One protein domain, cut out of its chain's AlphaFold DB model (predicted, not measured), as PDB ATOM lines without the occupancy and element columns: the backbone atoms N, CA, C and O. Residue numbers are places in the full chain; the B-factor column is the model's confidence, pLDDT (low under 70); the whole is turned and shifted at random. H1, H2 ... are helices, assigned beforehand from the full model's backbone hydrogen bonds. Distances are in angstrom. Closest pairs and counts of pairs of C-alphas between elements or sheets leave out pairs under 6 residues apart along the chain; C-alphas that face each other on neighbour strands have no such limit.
ATOM      1  N   ASP A 111     272.036 207.324 150.360       45.81
ATOM      2  CA  ASP A 111     271.647 207.869 149.077       45.81
ATOM      3  C   ASP A 111     270.674 206.876 148.473       45.81
ATOM      4  O   ASP A 111     271.064 205.874 147.870       45.81
ATOM      5  N   VAL A 112     269.388 207.146 148.687       53.06
ATOM      6  CA  VAL A 112     268.309 206.532 147.917       53.06
ATOM      7  C   VAL A 112     268.681 206.663 146.447       53.06
ATOM      8  O   VAL A 112     268.662 207.764 145.895       53.06
ATOM      9  N   GLN A 113     269.056 205.551 145.823       58.41
ATOM     10  CA  GLN A 113     269.344 205.539 144.401       58.41
ATOM     11  C   GLN A 113     267.998 205.603 143.683       58.41
ATOM     12  O   GLN A 113     267.296 204.607 143.542       58.41
ATOM     13  N   ILE A 114     267.599 206.803 143.265       64.25
ATOM     14  CA  ILE A 114     266.573 206.930 142.234       64.25
ATOM     15  C   ILE A 114     267.242 206.478 140.938       64.25
ATOM     16  O   ILE A 114     268.039 207.213 140.352       64.25
ATOM     17  N   THR A 115     266.961 205.245 140.521       75.44
ATOM     18  CA  THR A 115     267.572 204.658 139.329       75.44
ATOM     19  C   THR A 115     267.043 205.340 138.074       75.44
ATOM     20  O   THR A 115     265.931 205.077 137.625       75.44
ATOM     21  N   ASN A 116     267.846 206.226 137.489       77.94
ATOM     22  CA  ASN A 116     267.579 206.770 136.163       77.94
ATOM     23  C   ASN A 116     268.180 205.832 135.109       77.94
ATOM     24  O   ASN A 116     269.332 205.998 134.708       77.94
ATOM     25  N   TRP A 117     267.387 204.862 134.650       79.00
ATOM     26  CA  TRP A 117     267.812 203.879 133.647       79.00
ATOM     27  C   TRP A 117     268.322 204.522 132.359       79.00
ATOM     28  O   TRP A 117     269.292 204.045 131.784       79.00
ATOM     29  N   ARG A 118     267.737 205.654 131.941       74.81
ATOM     30  CA  ARG A 118     268.187 206.380 130.742       74.81
ATOM     31  C   ARG A 118     269.587 206.962 130.901       74.81
ATOM     32  O   ARG A 118     270.367 206.907 129.959       74.81
ATOM     33  N   ALA A 119     269.884 207.534 132.068       68.75
ATOM     34  CA  ALA A 119     271.212 208.070 132.355       68.75
ATOM     35  C   ALA A 119     272.239 206.943 132.483       68.75
ATOM     36  O   ALA A 119     273.302 207.029 131.887       68.75
ATOM     37  N   LEU A 120     271.879 205.849 133.162       67.56
ATOM     38  CA  LEU A 120     272.754 204.685 133.298       67.56
ATOM     39  C   LEU A 120     273.149 204.094 131.940       67.56
ATOM     40  O   LEU A 120     274.316 203.788 131.738       67.56
ATOM     41  N   THR A 121     272.216 203.978 130.989       68.50
ATOM     42  CA  THR A 121     272.544 203.494 129.638       68.50
ATOM     43  C   THR A 121     273.390 204.490 128.839       68.50
ATOM     44  O   THR A 121     274.260 204.066 128.092       68.50
ATOM     45  N   ALA A 122     273.175 205.800 129.000       60.84
ATOM     46  CA  ALA A 122     273.982 206.819 128.323       60.84
ATOM     47  C   ALA A 122     275.421 206.892 128.872       60.84
ATOM     48  O   ALA A 122     276.366 207.075 128.108       60.84
ATOM     49  N   ASP A 123     275.593 206.707 130.181       56.78
ATOM     50  CA  ASP A 123     276.906 206.687 130.834       56.78
ATOM     51  C   ASP A 123     277.714 205.423 130.462       56.78
ATOM     52  O   ASP A 123     278.944 205.477 130.438       56.78
ATOM     53  N   ALA A 124     277.036 204.316 130.114       60.28
ATOM     54  CA  ALA A 124     277.636 203.072 129.602       60.28
ATOM     55  C   ALA A 124     278.526 203.309 128.375       60.28
ATOM     56  O   ALA A 124     279.624 202.773 128.266       60.28
ATOM     57  N   GLU A 125     278.070 204.170 127.463       61.03
ATOM     58  CA  GLU A 125     278.801 204.503 126.238       61.03
ATOM     59  C   GLU A 125     280.071 205.324 126.520       61.03
ATOM     60  O   GLU A 125     280.960 205.408 125.671       61.03
ATOM     61  N   LEU A 126     280.162 205.939 127.706       58.69
ATOM     62  CA  LEU A 126     281.194 206.912 128.056       58.69
ATOM     63  C   LEU A 126     282.249 206.363 129.032       58.69
ATOM     64  O   LEU A 126     283.371 206.878 129.056       58.69
ATOM     65  N   HIS A 127     281.930 205.330 129.822       53.38
ATOM     66  CA  HIS A 127     282.793 204.861 130.908       53.38
ATOM     67  C   HIS A 127     282.841 203.328 131.045       53.38
ATOM     68  O   HIS A 127     281.820 202.667 131.176       53.38
ATOM     69  N   ALA A 128     284.050 202.756 131.104       59.72
ATOM     70  CA  ALA A 128     284.254 201.303 131.212       59.72
ATOM     71  C   ALA A 128     283.735 200.681 132.530       59.72
ATOM     72  O   ALA A 128     283.490 199.480 132.597       59.72
ATOM     73  N   ASP A 129     283.561 201.474 133.590       62.75
ATOM     74  CA  ASP A 129     282.987 201.044 134.872       62.75
ATOM     75  C   ASP A 129     281.450 201.139 134.915       62.75
ATOM     76  O   ASP A 129     280.815 200.539 135.792       62.75
ATOM     77  N   ALA A 130     280.830 201.831 133.953       63.66
ATOM     78  CA  ALA A 130     279.380 201.976 133.882       63.66
ATOM     79  C   ALA A 130     278.680 200.652 133.541       63.66
ATOM     80  O   ALA A 130     277.656 200.351 134.154       63.66
ATOM     81  N   ASP A 131     279.271 199.801 132.696       65.81
ATOM     82  CA  ASP A 131     278.745 198.455 132.404       65.81
ATOM     83  C   ASP A 131     278.620 197.598 133.671       65.81
ATOM     84  O   ASP A 131     277.603 196.936 133.900       65.81
ATOM     85  N   THR A 132     279.618 197.678 134.557       73.44
ATOM     86  CA  THR A 132     279.594 196.969 135.845       73.44
ATOM     87  C   THR A 132     278.497 197.524 136.750       73.44
ATOM     88  O   THR A 132     277.738 196.761 137.348       73.44
ATOM     89  N   LYS A 133     278.366 198.853 136.837       72.69
ATOM     90  CA  LYS A 133     277.324 199.500 137.649       72.69
ATOM     91  C   LYS A 133     275.919 199.137 137.166       72.69
ATOM     92  O   LYS A 133     275.046 198.853 137.987       72.69
ATOM     93  N   ILE A 134     275.700 199.121 135.853       76.88
ATOM     94  CA  ILE A 134     274.429 198.733 135.231       76.88
ATOM     95  C   ILE A 134     274.101 197.287 135.580       76.88
ATOM     96  O   ILE A 134     273.005 197.016 136.069       76.88
ATOM     97  N   PHE A 135     275.053 196.373 135.380       78.69
ATOM     98  CA  PHE A 135     274.868 194.956 135.675       78.69
ATOM     99  C   PHE A 135     274.509 194.713 137.145       78.69
ATOM    100  O   PHE A 135     273.522 194.034 137.432       78.69
ATOM    101  N   VAL A 136     275.254 195.318 138.077       78.94
ATOM    102  CA  VAL A 136     274.983 195.194 139.519       78.94
ATOM    103  C   VAL A 136     273.600 195.743 139.867       78.94
ATOM    104  O   VAL A 136     272.842 195.073 140.559       78.94
ATOM    105  N   THR A 137     273.225 196.907 139.329       83.50
ATOM    106  CA  THR A 137     271.906 197.512 139.591       83.50
ATOM    107  C   THR A 137     270.766 196.615 139.093       83.50
ATOM    108  O   THR A 137     269.749 196.460 139.770       83.50
ATOM    109  N   TRP A 138     270.925 195.986 137.923       86.88
ATOM    110  CA  TRP A 138     269.959 195.014 137.405       86.88
ATOM    111  C   TRP A 138     269.845 193.767 138.283       86.88
ATOM    112  O   TRP A 138     268.734 193.275 138.489       86.88
ATOM    113  N   LEU A 139     270.967 193.260 138.798       86.75
ATOM    114  CA  LEU A 139     270.986 192.094 139.677       86.75
ATOM    115  C   LEU A 139     270.281 192.387 141.006       86.75
ATOM    116  O   LEU A 139     269.384 191.638 141.388       86.75
ATOM    117  N   GLU A 140     270.610 193.511 141.645       85.62
ATOM    118  CA  GLU A 140     269.976 193.951 142.894       85.62
ATOM    119  C   GLU A 140     268.463 194.150 142.715       85.62
ATOM    120  O   GLU A 140     267.667 193.651 143.517       85.62
ATOM    121  N   LEU A 141     268.037 194.797 141.619       90.50
ATOM    122  CA  LEU A 141     266.611 194.928 141.315       90.50
ATOM    123  C   LEU A 141     265.957 193.553 141.129       90.50
ATOM    124  O   LEU A 141     264.879 193.309 141.668       90.50
ATOM    125  N   ARG A 142     266.581 192.642 140.373       91.12
ATOM    126  CA  ARG A 142     266.037 191.300 140.121       91.12
ATOM    127  C   ARG A 142     265.841 190.515 141.414       91.12
ATOM    128  O   ARG A 142     264.784 189.909 141.592       91.12
ATOM    129  N   GLU A 143     266.827 190.531 142.300       88.06
ATOM    130  CA  GLU A 143     266.755 189.865 143.602       88.06
ATOM    131  C   GLU A 143     265.641 190.454 144.469       88.06
ATOM    132  O   GLU A 143     264.826 189.718 145.036       88.06
ATOM    133  N   TRP A 144     265.529 191.784 144.509       94.25
ATOM    134  CA  TRP A 144     264.457 192.450 145.239       94.25
ATOM    135  C   TRP A 144     263.067 192.121 144.673       94.25
ATOM    136  O   TRP A 144     262.142 191.827 145.435       94.25
ATOM    137  N   VAL A 145     262.903 192.095 143.345       95.25
ATOM    138  CA  VAL A 145     261.641 191.698 142.696       95.25
ATOM    139  C   VAL A 145     261.292 190.247 143.032       95.25
ATOM    140  O   VAL A 145     260.135 189.952 143.340       95.25
ATOM    141  N   GLN A 146     262.271 189.338 143.034       92.31
ATOM    142  CA  GLN A 146     262.054 187.943 143.416       92.31
ATOM    143  C   GLN A 146     261.573 187.833 144.867       92.31
ATOM    144  O   GLN A 146     260.575 187.157 145.137       92.31
ATOM    145  N   TRP A 147     262.229 188.538 145.793       94.50
ATOM    146  CA  TRP A 147     261.778 188.626 147.179       94.50
ATOM    147  C   TRP A 147     260.345 189.157 147.266       94.50
ATOM    148  O   TRP A 147     259.517 188.556 147.949       94.50
ATOM    149  N   LEU A 148     260.023 190.237 146.550       94.75
ATOM    150  CA  LEU A 148     258.704 190.867 146.568       94.75
ATOM    151  C   LEU A 148     257.614 189.885 146.116       94.75
ATOM    152  O   LEU A 148     256.615 189.695 146.815       94.75
ATOM    153  N   VAL A 149     257.818 189.228 144.974       93.69
ATOM    154  CA  VAL A 149     256.858 188.280 144.395       93.69
ATOM    155  C   VAL A 149     256.616 187.102 145.337       93.69
ATOM    156  O   VAL A 149     255.461 186.771 145.614       93.69
ATOM    157  N   VAL A 150     257.676 186.516 145.897       93.25
ATOM    158  CA  VAL A 150     257.569 185.382 146.830       93.25
ATOM    159  C   VAL A 150     256.934 185.810 148.156       93.25
ATOM    160  O   VAL A 150     256.040 185.137 148.677       93.25
ATOM    161  N   ARG A 151     257.353 186.952 148.711       92.88
ATOM    162  CA  ARG A 151     256.911 187.431 150.027       92.88
ATOM    163  C   ARG A 151     255.433 187.799 150.053       92.88
ATOM    164  O   ARG A 151     254.781 187.555 151.074       92.88
ATOM    165  N   PHE A 152     254.938 188.391 148.968       94.38
ATOM    166  CA  PHE A 152     253.560 188.865 148.826       94.38
ATOM    167  C   PHE A 152     252.679 187.944 147.975       94.38
ATOM    168  O   PHE A 152     251.505 188.257 147.791       94.38
ATOM    169  N   GLN A 153     253.210 186.804 147.511       94.44
ATOM    170  CA  GLN A 153     252.487 185.821 146.693       94.44
ATOM    171  C   GLN A 153     251.844 186.480 145.463       94.44
ATOM    172  O   GLN A 153     250.645 186.353 145.205       94.44
ATOM    173  N   ILE A 154     252.645 187.270 144.744       92.44
ATOM    174  CA  ILE A 154     252.177 188.040 143.593       92.44
ATOM    175  C   ILE A 154     252.050 187.105 142.394       92.44
ATOM    176  O   ILE A 154     252.993 186.421 142.015       92.44
ATOM    177  N   ASP A 155     250.863 187.086 141.799       88.38
ATOM    178  CA  ASP A 155     250.576 186.262 140.630       88.38
ATOM    179  C   ASP A 155     251.303 186.781 139.368       88.38
ATOM    180  O   ASP A 155     251.395 188.004 139.189       88.38
ATOM    181  N   PRO A 156     251.746 185.893 138.451       86.06
ATOM    182  CA  PRO A 156     252.373 186.286 137.188       86.06
ATOM    183  C   PRO A 156     251.541 187.243 136.318       86.06
ATOM    184  O   PRO A 156     252.103 187.989 135.523       86.06
ATOM    185  N   SER A 157     250.213 187.286 136.482       83.00
ATOM    186  CA  SER A 157     249.348 188.274 135.813       83.00
ATOM    187  C   SER A 157     249.545 189.714 136.297       83.00
ATOM    188  O   SER A 157     249.047 190.646 135.663       83.00
ATOM    189  N   ARG A 158     250.226 189.915 137.430       87.62
ATOM    190  CA  ARG A 158     250.558 191.238 137.972       87.62
ATOM    191  C   ARG A 158     252.030 191.583 137.862       87.62
ATOM    192  O   ARG A 158     252.332 192.757 137.705       87.62
ATOM    193  N   ILE A 159     252.925 190.606 137.957       90.50
ATOM    194  CA  ILE A 159     254.350 190.778 137.658       90.50
ATOM    195  C   ILE A 159     254.776 189.560 136.826       90.50
ATOM    196  O   ILE A 159     254.962 188.488 137.400       90.50
ATOM    197  N   PRO A 160     254.884 189.681 135.491       86.56
ATOM    198  CA  PRO A 160     255.226 188.549 134.635       86.56
ATOM    199  C   PRO A 160     256.700 188.156 134.785       86.56
ATOM    200  O   PRO A 160     257.536 188.987 135.128       86.56
ATOM    201  N   ASN A 161     257.048 186.910 134.450       85.62
ATOM    202  CA  ASN A 161     258.446 186.445 134.470       85.62
ATOM    203  C   ASN A 161     259.355 187.271 133.540       85.62
ATOM    204  O   ASN A 161     260.522 187.481 133.856       85.62
ATOM    205  N   CYS A 162     258.808 187.781 132.433       85.69
ATOM    206  CA  CYS A 162     259.490 188.651 131.473       85.69
ATOM    207  C   CYS A 162     259.450 190.145 131.854       85.69
ATOM    208  O   CYS A 162     259.623 190.999 130.991       85.69
ATOM    209  N   TRP A 163     259.200 190.504 133.123       89.88
ATOM    210  CA  TRP A 163     259.083 191.906 133.565       89.88
ATOM    211  C   TRP A 163     260.262 192.791 133.125       89.88
ATOM    212  O   TRP A 163     260.047 193.955 132.798       89.88
ATOM    213  N   ALA A 164     261.477 192.237 133.078       88.75
ATOM    214  CA  ALA A 164     262.693 192.958 132.702       88.75
ATOM    215  C   ALA A 164     262.707 193.396 131.224       88.75
ATOM    216  O   ALA A 164     263.385 194.357 130.873       88.75
ATOM    217  N   GLU A 165     261.918 192.745 130.365       84.00
ATOM    218  CA  GLU A 165     261.768 193.106 128.948       84.00
ATOM    219  C   GLU A 165     260.784 194.273 128.743       84.00
ATOM    220  O   GLU A 165     260.693 194.855 127.659       84.00
ATOM    221  N   HIS A 166     260.053 194.658 129.793       84.25
ATOM    222  CA  HIS A 166     259.047 195.709 129.755       84.25
ATOM    223  C   HIS A 166     259.538 196.960 130.486       84.25
ATOM    224  O   HIS A 166     259.340 197.105 131.693       84.25
ATOM    225  N   GLY A 167     260.114 197.911 129.743       85.06
ATOM    226  CA  GLY A 167     260.690 199.131 130.323       85.06
ATOM    227  C   GLY A 167     259.732 199.900 131.242       85.06
ATOM    228  O   GLY A 167     260.121 200.361 132.302       85.06
ATOM    229  N   ASN A 168     258.442 199.964 130.915       85.69
ATOM    230  CA  ASN A 168     257.434 200.583 131.781       85.69
ATOM    231  C   ASN A 168     257.198 199.831 133.108       85.69
ATOM    232  O   ASN A 168     256.888 200.470 134.106       85.69
ATOM    233  N   ILE A 169     257.326 198.500 133.134       90.19
ATOM    234  CA  ILE A 169     257.264 197.722 134.383       90.19
ATOM    235  C   ILE A 169     258.548 197.933 135.184       90.19
ATOM    236  O   ILE A 169     258.482 198.106 136.396       90.19
ATOM    237  N   VAL A 170     259.701 197.965 134.510       91.06
ATOM    238  CA  VAL A 170     261.002 198.248 135.133       91.06
ATOM    239  C   VAL A 170     260.972 199.594 135.859       91.06
ATOM    240  O   VAL A 170     261.370 199.650 137.019       91.06
ATOM    241  N   GLU A 171     260.432 200.650 135.245       90.94
ATOM    242  CA  GLU A 171     260.294 201.969 135.886       90.94
ATOM    243  C   GLU A 171     259.399 201.921 137.139       90.94
ATOM    244  O   GLU A 171     259.762 202.451 138.189       90.94
ATOM    245  N   GLU A 172     258.252 201.236 137.071       92.94
ATOM    246  CA  GLU A 172     257.335 201.079 138.211       92.94
ATOM    247  C   GLU A 172     257.966 200.298 139.373       92.94
ATOM    248  O   GLU A 172     257.851 200.692 140.538       92.94
ATOM    249  N   LEU A 173     258.655 199.196 139.065       94.31
ATOM    250  CA  LEU A 173     259.343 198.368 140.057       94.31
ATOM    251  C   LEU A 173     260.526 199.110 140.676       94.31
ATOM    252  O   LEU A 173     260.700 199.054 141.890       94.31
ATOM    253  N   SER A 174     261.291 199.848 139.874       92.56
ATOM    254  CA  SER A 174     262.439 200.626 140.351       92.56
ATOM    255  C   SER A 174     262.011 201.765 141.269       92.56
ATOM    256  O   SER A 174     262.652 202.004 142.289       92.56
ATOM    257  N   ALA A 175     260.897 202.435 140.959       91.56
ATOM    258  CA  ALA A 175     260.323 203.453 141.834       91.56
ATOM    259  C   ALA A 175     259.885 202.857 143.181       91.56
ATOM    260  O   ALA A 175     260.219 203.394 144.237       91.56
ATOM    261  N   LEU A 176     259.188 201.714 143.161       93.88
ATOM    262  CA  LEU A 176     258.773 201.043 144.394       93.88
ATOM    263  C   LEU A 176     259.966 200.506 145.203       93.88
ATOM    264  O   LEU A 176     259.921 200.510 146.438       93.88
ATOM    265  N   TRP A 177     261.020 200.051 144.521       92.75
ATOM    266  CA  TRP A 177     262.265 199.618 145.146       92.75
ATOM    267  C   TRP A 177     262.964 200.785 145.838       92.75
ATOM    268  O   TRP A 177     263.281 200.673 147.018       92.75
ATOM    269  N   ALA A 178     263.104 201.938 145.178       87.31
ATOM    270  CA  ALA A 178     263.680 203.137 145.787       87.31
ATOM    271  C   ALA A 178     262.915 203.577 147.052       87.31
ATOM    272  O   ALA A 178     263.533 203.893 148.073       87.31
ATOM    273  N   ASP A 179     261.577 203.523 147.029       86.88
ATOM    274  CA  ASP A 179     260.757 203.777 148.220       86.88
ATOM    275  C   ASP A 179     261.028 202.745 149.330       86.88
ATOM    276  O   ASP A 179     261.111 203.103 150.509       86.88
ATOM    277  N   TRP A 180     261.183 201.464 148.978       88.75
ATOM    278  CA  TRP A 180     261.508 200.402 149.934       88.75
ATOM    279  C   TRP A 180     262.877 200.631 150.586       88.75
ATOM    280  O   TRP A 180     262.958 200.639 151.817       88.75
ATOM    281  N   GLN A 181     263.912 200.909 149.783       84.81
ATOM    282  CA  GLN A 181     265.259 201.262 150.244       84.81
ATOM    283  C   GLN A 181     265.190 202.431 151.237       84.81
ATOM    284  O   GLN A 181     265.731 202.370 152.340       84.81
ATOM    285  N   PHE A 182     264.462 203.496 150.888       80.31
ATOM    286  CA  PHE A 182     264.341 204.677 151.742       80.31
ATOM    287  C   PHE A 182     263.686 204.379 153.097       80.31
ATOM    288  O   PHE A 182     264.115 204.914 154.122       80.31
ATOM    289  N   ILE A 183     262.644 203.544 153.104       78.62
ATOM    290  CA  ILE A 183     261.810 203.287 154.285       78.62
ATOM    291  C   ILE A 183     262.411 202.220 155.199       78.62
ATOM    292  O   ILE A 183     262.329 202.359 156.421       78.62
ATOM    293  N   TYR A 184     262.964 201.153 154.623       73.94
ATOM    294  CA  TYR A 184     263.394 199.965 155.360       73.94
ATOM    295  C   TYR A 184     264.912 199.867 155.530       73.94
ATOM    296  O   TYR A 184     265.356 199.335 156.546       73.94
ATOM    297  N   GLU A 185     265.702 200.404 154.598       68.12
ATOM    298  CA  GLU A 185     267.170 200.408 154.697       68.12
ATOM    299  C   GLU A 185     267.730 201.758 155.167       68.12
ATOM    300  O   GLU A 185     268.781 201.828 155.818       68.12
ATOM    301  N   GLY A 186     267.006 202.842 154.884       63.16
ATOM    302  CA  GLY A 186     267.336 204.193 155.312       63.16
ATOM    303  C   GLY A 186     267.167 204.431 156.818       63.16
ATOM    304  O   GLY A 186     266.488 203.711 157.545       63.16
ATOM    305  N   GLN A 187     267.764 205.520 157.309       57.78
ATOM    306  CA  GLN A 187     267.583 206.000 158.690       57.78
ATOM    307  C   GLN A 187     266.276 206.807 158.873       57.78
ATOM    308  O   GLN A 187     266.002 207.301 159.964       57.78
ATOM    309  N   ASN A 188     265.465 206.965 157.818       55.19
ATOM    310  CA  ASN A 188     264.318 207.877 157.771       55.19
ATOM    311  C   ASN A 188     262.987 207.175 158.071       55.19
ATOM    312  O   ASN A 188     262.014 207.281 157.322       55.19
ATOM    313  N   PHE A 189     262.916 206.481 159.205       63.62
ATOM    314  CA  PHE A 189     261.661 205.899 159.662       63.62
ATOM    315  C   PHE A 189     260.708 207.009 160.130       63.62
ATOM    316  O   PHE A 189     260.981 207.774 161.056       63.62
ATOM    317  N   ARG A 190     259.541 207.097 159.492       70.81
ATOM    318  CA  ARG A 190     258.412 207.905 159.972       70.81
ATOM    319  C   ARG A 190     257.266 206.973 160.320       70.81
ATOM    320  O   ARG A 190     257.033 205.984 159.622       70.81
ATOM    321  N   VAL A 191     256.531 207.287 161.387       78.12
ATOM    322  CA  VAL A 191     255.315 206.541 161.743       78.12
ATOM    323  C   VAL A 191     254.390 206.503 160.523       78.12
ATOM    324  O   VAL A 191     254.068 207.544 159.956       78.12
ATOM    325  N   GLY A 192     254.007 205.296 160.102       82.75
ATOM    326  CA  GLY A 192     253.146 205.073 158.939       82.75
ATOM    327  C   GLY A 192     253.855 204.954 157.585       82.75
ATOM    328  O   GLY A 192     253.186 204.608 156.618       82.75
ATOM    329  N   ALA A 193     255.175 205.160 157.486       83.50
ATOM    330  CA  ALA A 193     255.909 205.042 156.216       83.50
ATOM    331  C   ALA A 193     255.770 203.643 155.586       83.50
ATOM    332  O   ALA A 193     255.427 203.525 154.415       83.50
ATOM    333  N   ALA A 194     255.908 202.584 156.390       83.94
ATOM    334  CA  ALA A 194     255.670 201.204 155.961       83.94
ATOM    335  C   ALA A 194     254.248 200.983 155.407       83.94
ATOM    336  O   ALA A 194     254.058 200.310 154.396       83.94
ATOM    337  N   THR A 195     253.232 201.577 156.040       88.62
ATOM    338  CA  THR A 195     251.841 201.483 155.572       88.62
ATOM    339  C   THR A 195     251.645 202.216 154.248       88.62
ATOM    340  O   THR A 195     250.948 201.715 153.368       88.62
ATOM    341  N   ILE A 196     252.272 203.383 154.088       88.75
ATOM    342  CA  ILE A 196     252.259 204.137 152.830       88.75
ATOM    343  C   ILE A 196     252.924 203.316 151.724       88.75
ATOM    344  O   ILE A 196     252.359 203.211 150.643       88.75
ATOM    345  N   TRP A 197     254.050 202.659 152.004       90.38
ATOM    346  CA  TRP A 197     254.702 201.775 151.039       90.38
ATOM    347  C   TRP A 197     253.802 200.615 150.596       90.38
ATOM    348  O   TRP A 197     253.686 200.345 149.404       90.38
ATOM    349  N   LEU A 198     253.082 199.976 151.526       94.00
ATOM    350  CA  LEU A 198     252.106 198.929 151.187       94.00
ATOM    351  C   LEU A 198     250.963 199.458 150.308       94.00
ATOM    352  O   LEU A 198     250.465 198.747 149.432       94.00
ATOM    353  N   HIS A 199     250.553 200.709 150.512       94.50
ATOM    354  CA  HIS A 199     249.588 201.365 149.640       94.50
ATOM    355  C   HIS A 199     250.179 201.622 148.247       94.50
ATOM    356  O   HIS A 199     249.552 201.250 147.253       94.50
ATOM    357  N   SER A 200     251.402 202.151 148.161       94.56
ATOM    358  CA  SER A 200     252.130 202.322 146.897       94.56
ATOM    359  C   SER A 200     252.265 201.005 146.134       94.56
ATOM    360  O   SER A 200     251.993 200.978 144.936       94.56
ATOM    361  N   LEU A 201     252.576 199.900 146.825       95.62
ATOM    362  CA  LEU A 201     252.604 198.552 146.252       95.62
ATOM    363  C   LEU A 201     251.252 198.186 145.628       95.62
ATOM    364  O   LEU A 201     251.211 197.778 144.470       95.62
ATOM    365  N   SER A 202     250.136 198.370 146.344       95.12
ATOM    366  CA  SER A 202     248.807 198.063 145.790       95.12
ATOM    367  C   SER A 202     248.488 198.865 144.526       95.12
ATOM    368  O   SER A 202     248.026 198.300 143.537       95.12
ATOM    369  N   MET A 203     248.810 200.161 144.523       94.75
ATOM    370  CA  MET A 203     248.566 201.033 143.377       94.75
ATOM    371  C   MET A 203     249.477 200.700 142.194       94.75
ATOM    372  O   MET A 203     249.034 200.754 141.048       94.75
ATOM    373  N   MET A 204     250.743 200.371 142.458       95.38
ATOM    374  CA  MET A 204     251.700 199.945 141.440       95.38
ATOM    375  C   MET A 204     251.212 198.668 140.756       95.38
ATOM    376  O   MET A 204     251.148 198.625 139.530       95.38
ATOM    377  N   LEU A 205     250.765 197.670 141.524       93.25
ATOM    378  CA  LEU A 205     250.255 196.413 140.970       93.25
ATOM    379  C   LEU A 205     249.043 196.618 140.051       93.25
ATOM    380  O   LEU A 205     248.931 195.948 139.021       93.25
ATOM    381  N   ASP A 206     248.149 197.549 140.387       90.88
ATOM    382  CA  ASP A 206     247.011 197.893 139.529       90.88
ATOM    383  C   ASP A 206     247.459 198.591 138.232       90.88
ATOM    384  O   ASP A 206     246.932 198.287 137.156       90.88
ATOM    385  N   ARG A 207     248.473 199.468 138.296       89.75
ATOM    386  CA  ARG A 207     249.071 200.094 137.103       89.75
ATOM    387  C   ARG A 207     249.781 199.074 136.221       89.75
ATOM    388  O   ARG A 207     249.521 199.054 135.020       89.75
ATOM    389  N   VAL A 208     250.594 198.184 136.793       87.88
ATOM    390  CA  VAL A 208     251.290 197.133 136.034       87.88
ATOM    391  C   VAL A 208     250.301 196.235 135.306       87.88
ATOM    392  O   VAL A 208     250.465 195.997 134.112       87.88
ATOM    393  N   LYS A 209     249.205 195.843 135.963       82.88
ATOM    394  CA  LYS A 209     248.125 195.089 135.316       82.88
ATOM    395  C   LYS A 209     247.488 195.839 134.138       82.88
ATOM    396  O   LYS A 209     247.048 195.216 133.176       82.88
ATOM    397  N   SER A 210     247.407 197.168 134.212       81.50
ATOM    398  CA  SER A 210     246.838 198.002 133.145       81.50
ATOM    399  C   SER A 210     247.774 198.204 131.947       81.50
ATOM    400  O   SER A 210     247.330 198.640 130.882       81.50
ATOM    401  N   HIS A 211     249.060 197.871 132.082       77.88
ATOM    402  CA  HIS A 211     250.020 197.985 130.996       77.88
ATOM    403  C   HIS A 211     249.773 196.904 129.935       77.88
ATOM    404  O   HIS A 211     250.178 195.754 130.071       77.88
ATOM    405  N   GLY A 212     249.121 197.302 128.837       55.34
ATOM    406  CA  GLY A 212     248.640 196.401 127.782       55.34
ATOM    407  C   GLY A 212     249.690 195.513 127.098       55.34
ATOM    408  O   GLY A 212     249.301 194.516 126.508       55.34
ATOM    409  N   GLY A 213     250.991 195.828 127.199       56.28
ATOM    410  CA  GLY A 213     252.080 194.959 126.716       56.28
ATOM    411  C   GLY A 213     252.451 193.828 127.685       56.28
ATOM    412  O   GLY A 213     252.778 192.734 127.246       56.28
ATOM    413  N   ALA A 214     252.318 194.059 128.994       52.44
ATOM    414  CA  ALA A 214     252.485 193.033 130.026       52.44
ATOM    415  C   ALA A 214     251.299 192.056 130.032       52.44
ATOM    416  O   ALA A 214     251.460 190.862 130.251       52.44
ATOM    417  N   ALA A 215     250.099 192.576 129.744       53.06
ATOM    418  CA  ALA A 215     248.854 191.814 129.702       53.06
ATOM    419  C   ALA A 215     248.777 190.795 128.547       53.06
ATOM    420  O   ALA A 215     247.945 189.890 128.591       53.06
ATOM    421  N   SER A 216     249.611 190.945 127.512       61.09
ATOM    422  CA  SER A 216     249.715 189.999 126.394       61.09
ATOM    423  C   SER A 216     250.804 188.941 126.573       61.09
ATOM    424  O   SER A 216     250.853 188.000 125.783       61.09
ATOM    425  N   CYS A 217     251.663 189.078 127.584       68.88
ATOM    426  CA  CYS A 217     252.682 188.083 127.893       68.88
ATOM    427  C   CYS A 217     252.075 186.970 128.746       68.88
ATOM    428  O   CYS A 217     251.356 187.225 129.713       68.88
ATOM    429  N   THR A 218     252.359 185.722 128.389       63.50
ATOM    430  CA  THR A 218     252.028 184.565 129.225       63.50
ATOM    431  C   THR A 218     253.272 184.099 129.972       63.50
ATOM    432  O   THR A 218     254.370 184.604 129.755       63.50
ATOM    433  N   ILE A 219     253.118 183.115 130.860       64.44
ATOM    434  CA  ILE A 219     254.234 182.569 131.645       64.44
ATOM    435  C   ILE A 219     255.392 182.036 130.776       64.44
ATOM    436  O   ILE A 219     256.521 182.000 131.256       64.44
ATOM    437  N   ASN A 220     255.114 181.666 129.517       63.09
ATOM    438  CA  ASN A 220     256.089 181.098 128.579       63.09
ATOM    439  C   ASN A 220     256.269 181.910 127.285       63.09
ATOM    440  O   ASN A 220     257.245 181.674 126.581       63.09
ATOM    441  N   ASP A 221     255.364 182.844 126.968       64.75
ATOM    442  CA  ASP A 221     255.396 183.587 125.705       64.75
ATOM    443  C   ASP A 221     255.457 185.095 125.951       64.75
ATOM    444  O   ASP A 221     254.547 185.681 126.543       64.75
ATOM    445  N   HIS A 222     256.509 185.730 125.434       72.88
ATOM    446  CA  HIS A 222     256.651 187.179 125.424       72.88
ATOM    447  C   HIS A 222     256.009 187.766 124.159       72.88
ATOM    448  O   HIS A 222     256.396 187.454 123.030       72.88
ATOM    449  N   ALA A 223     255.024 188.645 124.339       65.12
ATOM    450  CA  ALA A 223     254.494 189.452 123.253       65.12
ATOM    451  C   ALA A 223     255.399 190.679 123.086       65.12
ATOM    452  O   ALA A 223     255.365 191.598 123.902       65.12
ATOM    453  N   GLY A 224     256.227 190.667 122.039       59.09
ATOM    454  CA  GLY A 224     257.219 191.711 121.788       59.09
ATOM    455  C   GLY A 224     256.660 193.135 121.899       59.09
ATOM    456  O   GLY A 224     255.559 193.444 121.439       59.09
ATOM    457  N   TRP A 225     257.447 194.020 122.504       62.56
ATOM    458  CA  TRP A 225     257.078 195.415 122.716       62.56
ATOM    459  C   TRP A 225     257.349 196.262 121.464       62.56
ATOM    460  O   TRP A 225     258.485 196.364 121.004       62.56
ATOM    461  N   SER A 226     256.323 196.926 120.915       61.09
ATOM    462  CA  SER A 226     256.526 197.917 119.849       61.09
ATOM    463  C   SER A 226     256.830 199.294 120.447       61.09
ATOM    464  O   SER A 226     255.938 199.928 121.022       61.09
TER     465      SER A 226
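What this domain is: This is residues 111 to 226 of the 259 residues of an uncharacterized protein of Candidatus Lumbricidophila eiseniae (UniProt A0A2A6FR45). One long helix, H2, crosses a helical hairpin made of H3 and H4 about at right angles, packing on H3 and not on H4. The short helix H1 folds back beside the first residues of H2, 130 to 134, as a second and smaller hairpin, and the last stretch, residues 211 to 226, runs on past the end of H4 with no named element. The printed part has 116 residues with four named helices, in the order H1, H2, H3, H4, and no named strand; its class is all helix. The whole is compact, with a radius of gyration of the C-alphas of 15.1 A, and flat in outline, spanning 42 by 38 by 20 A.

Where its parts are: Begin at C-alpha 130, at (279.380, 201.976, 133.882); from there H2, residues 130 to 152, runs 32.6 A to C-alpha 152 at (253.560, 188.865, 148.826). Before it, look for H1 at residues 117 to 124, 10.7 A long. After it, H3 spans residues 167 to 185 and 25.3 A. Then find H4 at residues 193 to 210, which covers 25.8 A and ends at C-alpha 210, at (246.838, 198.002, 133.145).

How they stand to each other: Start from H2, where residues 141 to 145 alone touch residues 173 to 177 of H3; the closest C-alphas, of Leu 141 and Ser 174, are 7.1 A apart. The lines of H2 and H3 are about perpendicular, at 78 degrees. Go on to H4, which touches H3 and forms a hairpin with it, the two running opposite ways at a shallow tilt of 9 degrees; their closest C-alphas, of Ile 169 and Val 208, are 6.2 A apart. Back at residues 130 to 134 of H2, the only part of H2 that touches H1, you find the other hairpin: H1 and H2 run opposite ways at a shallow tilt of 30 degrees, and their closest C-alphas, of Ala 124 and Ala 130, are 4.7 A apart. H4 is apart from both H1 and H2, and H1 is only just apart from H3, with closest C-alphas at 8.1 A. In H1, H2, H3 and H4 every O i to N i+4 pair is within hydrogen-bond range.

The domain as a whole: Look for the two C-alphas farthest apart at Val 191 and Ser 226, 42.8 A from each other. The printed part has no cut. The link from H2 to H3, residues 153 to 166, is long; that from H1 to H2 is tight, and that from H3 to H4 is short. In the B-factor column the mean pLDDT of the printed part is 78.9, and 36 residues are under 70, among them residues 119 to 131 and 212 to 221.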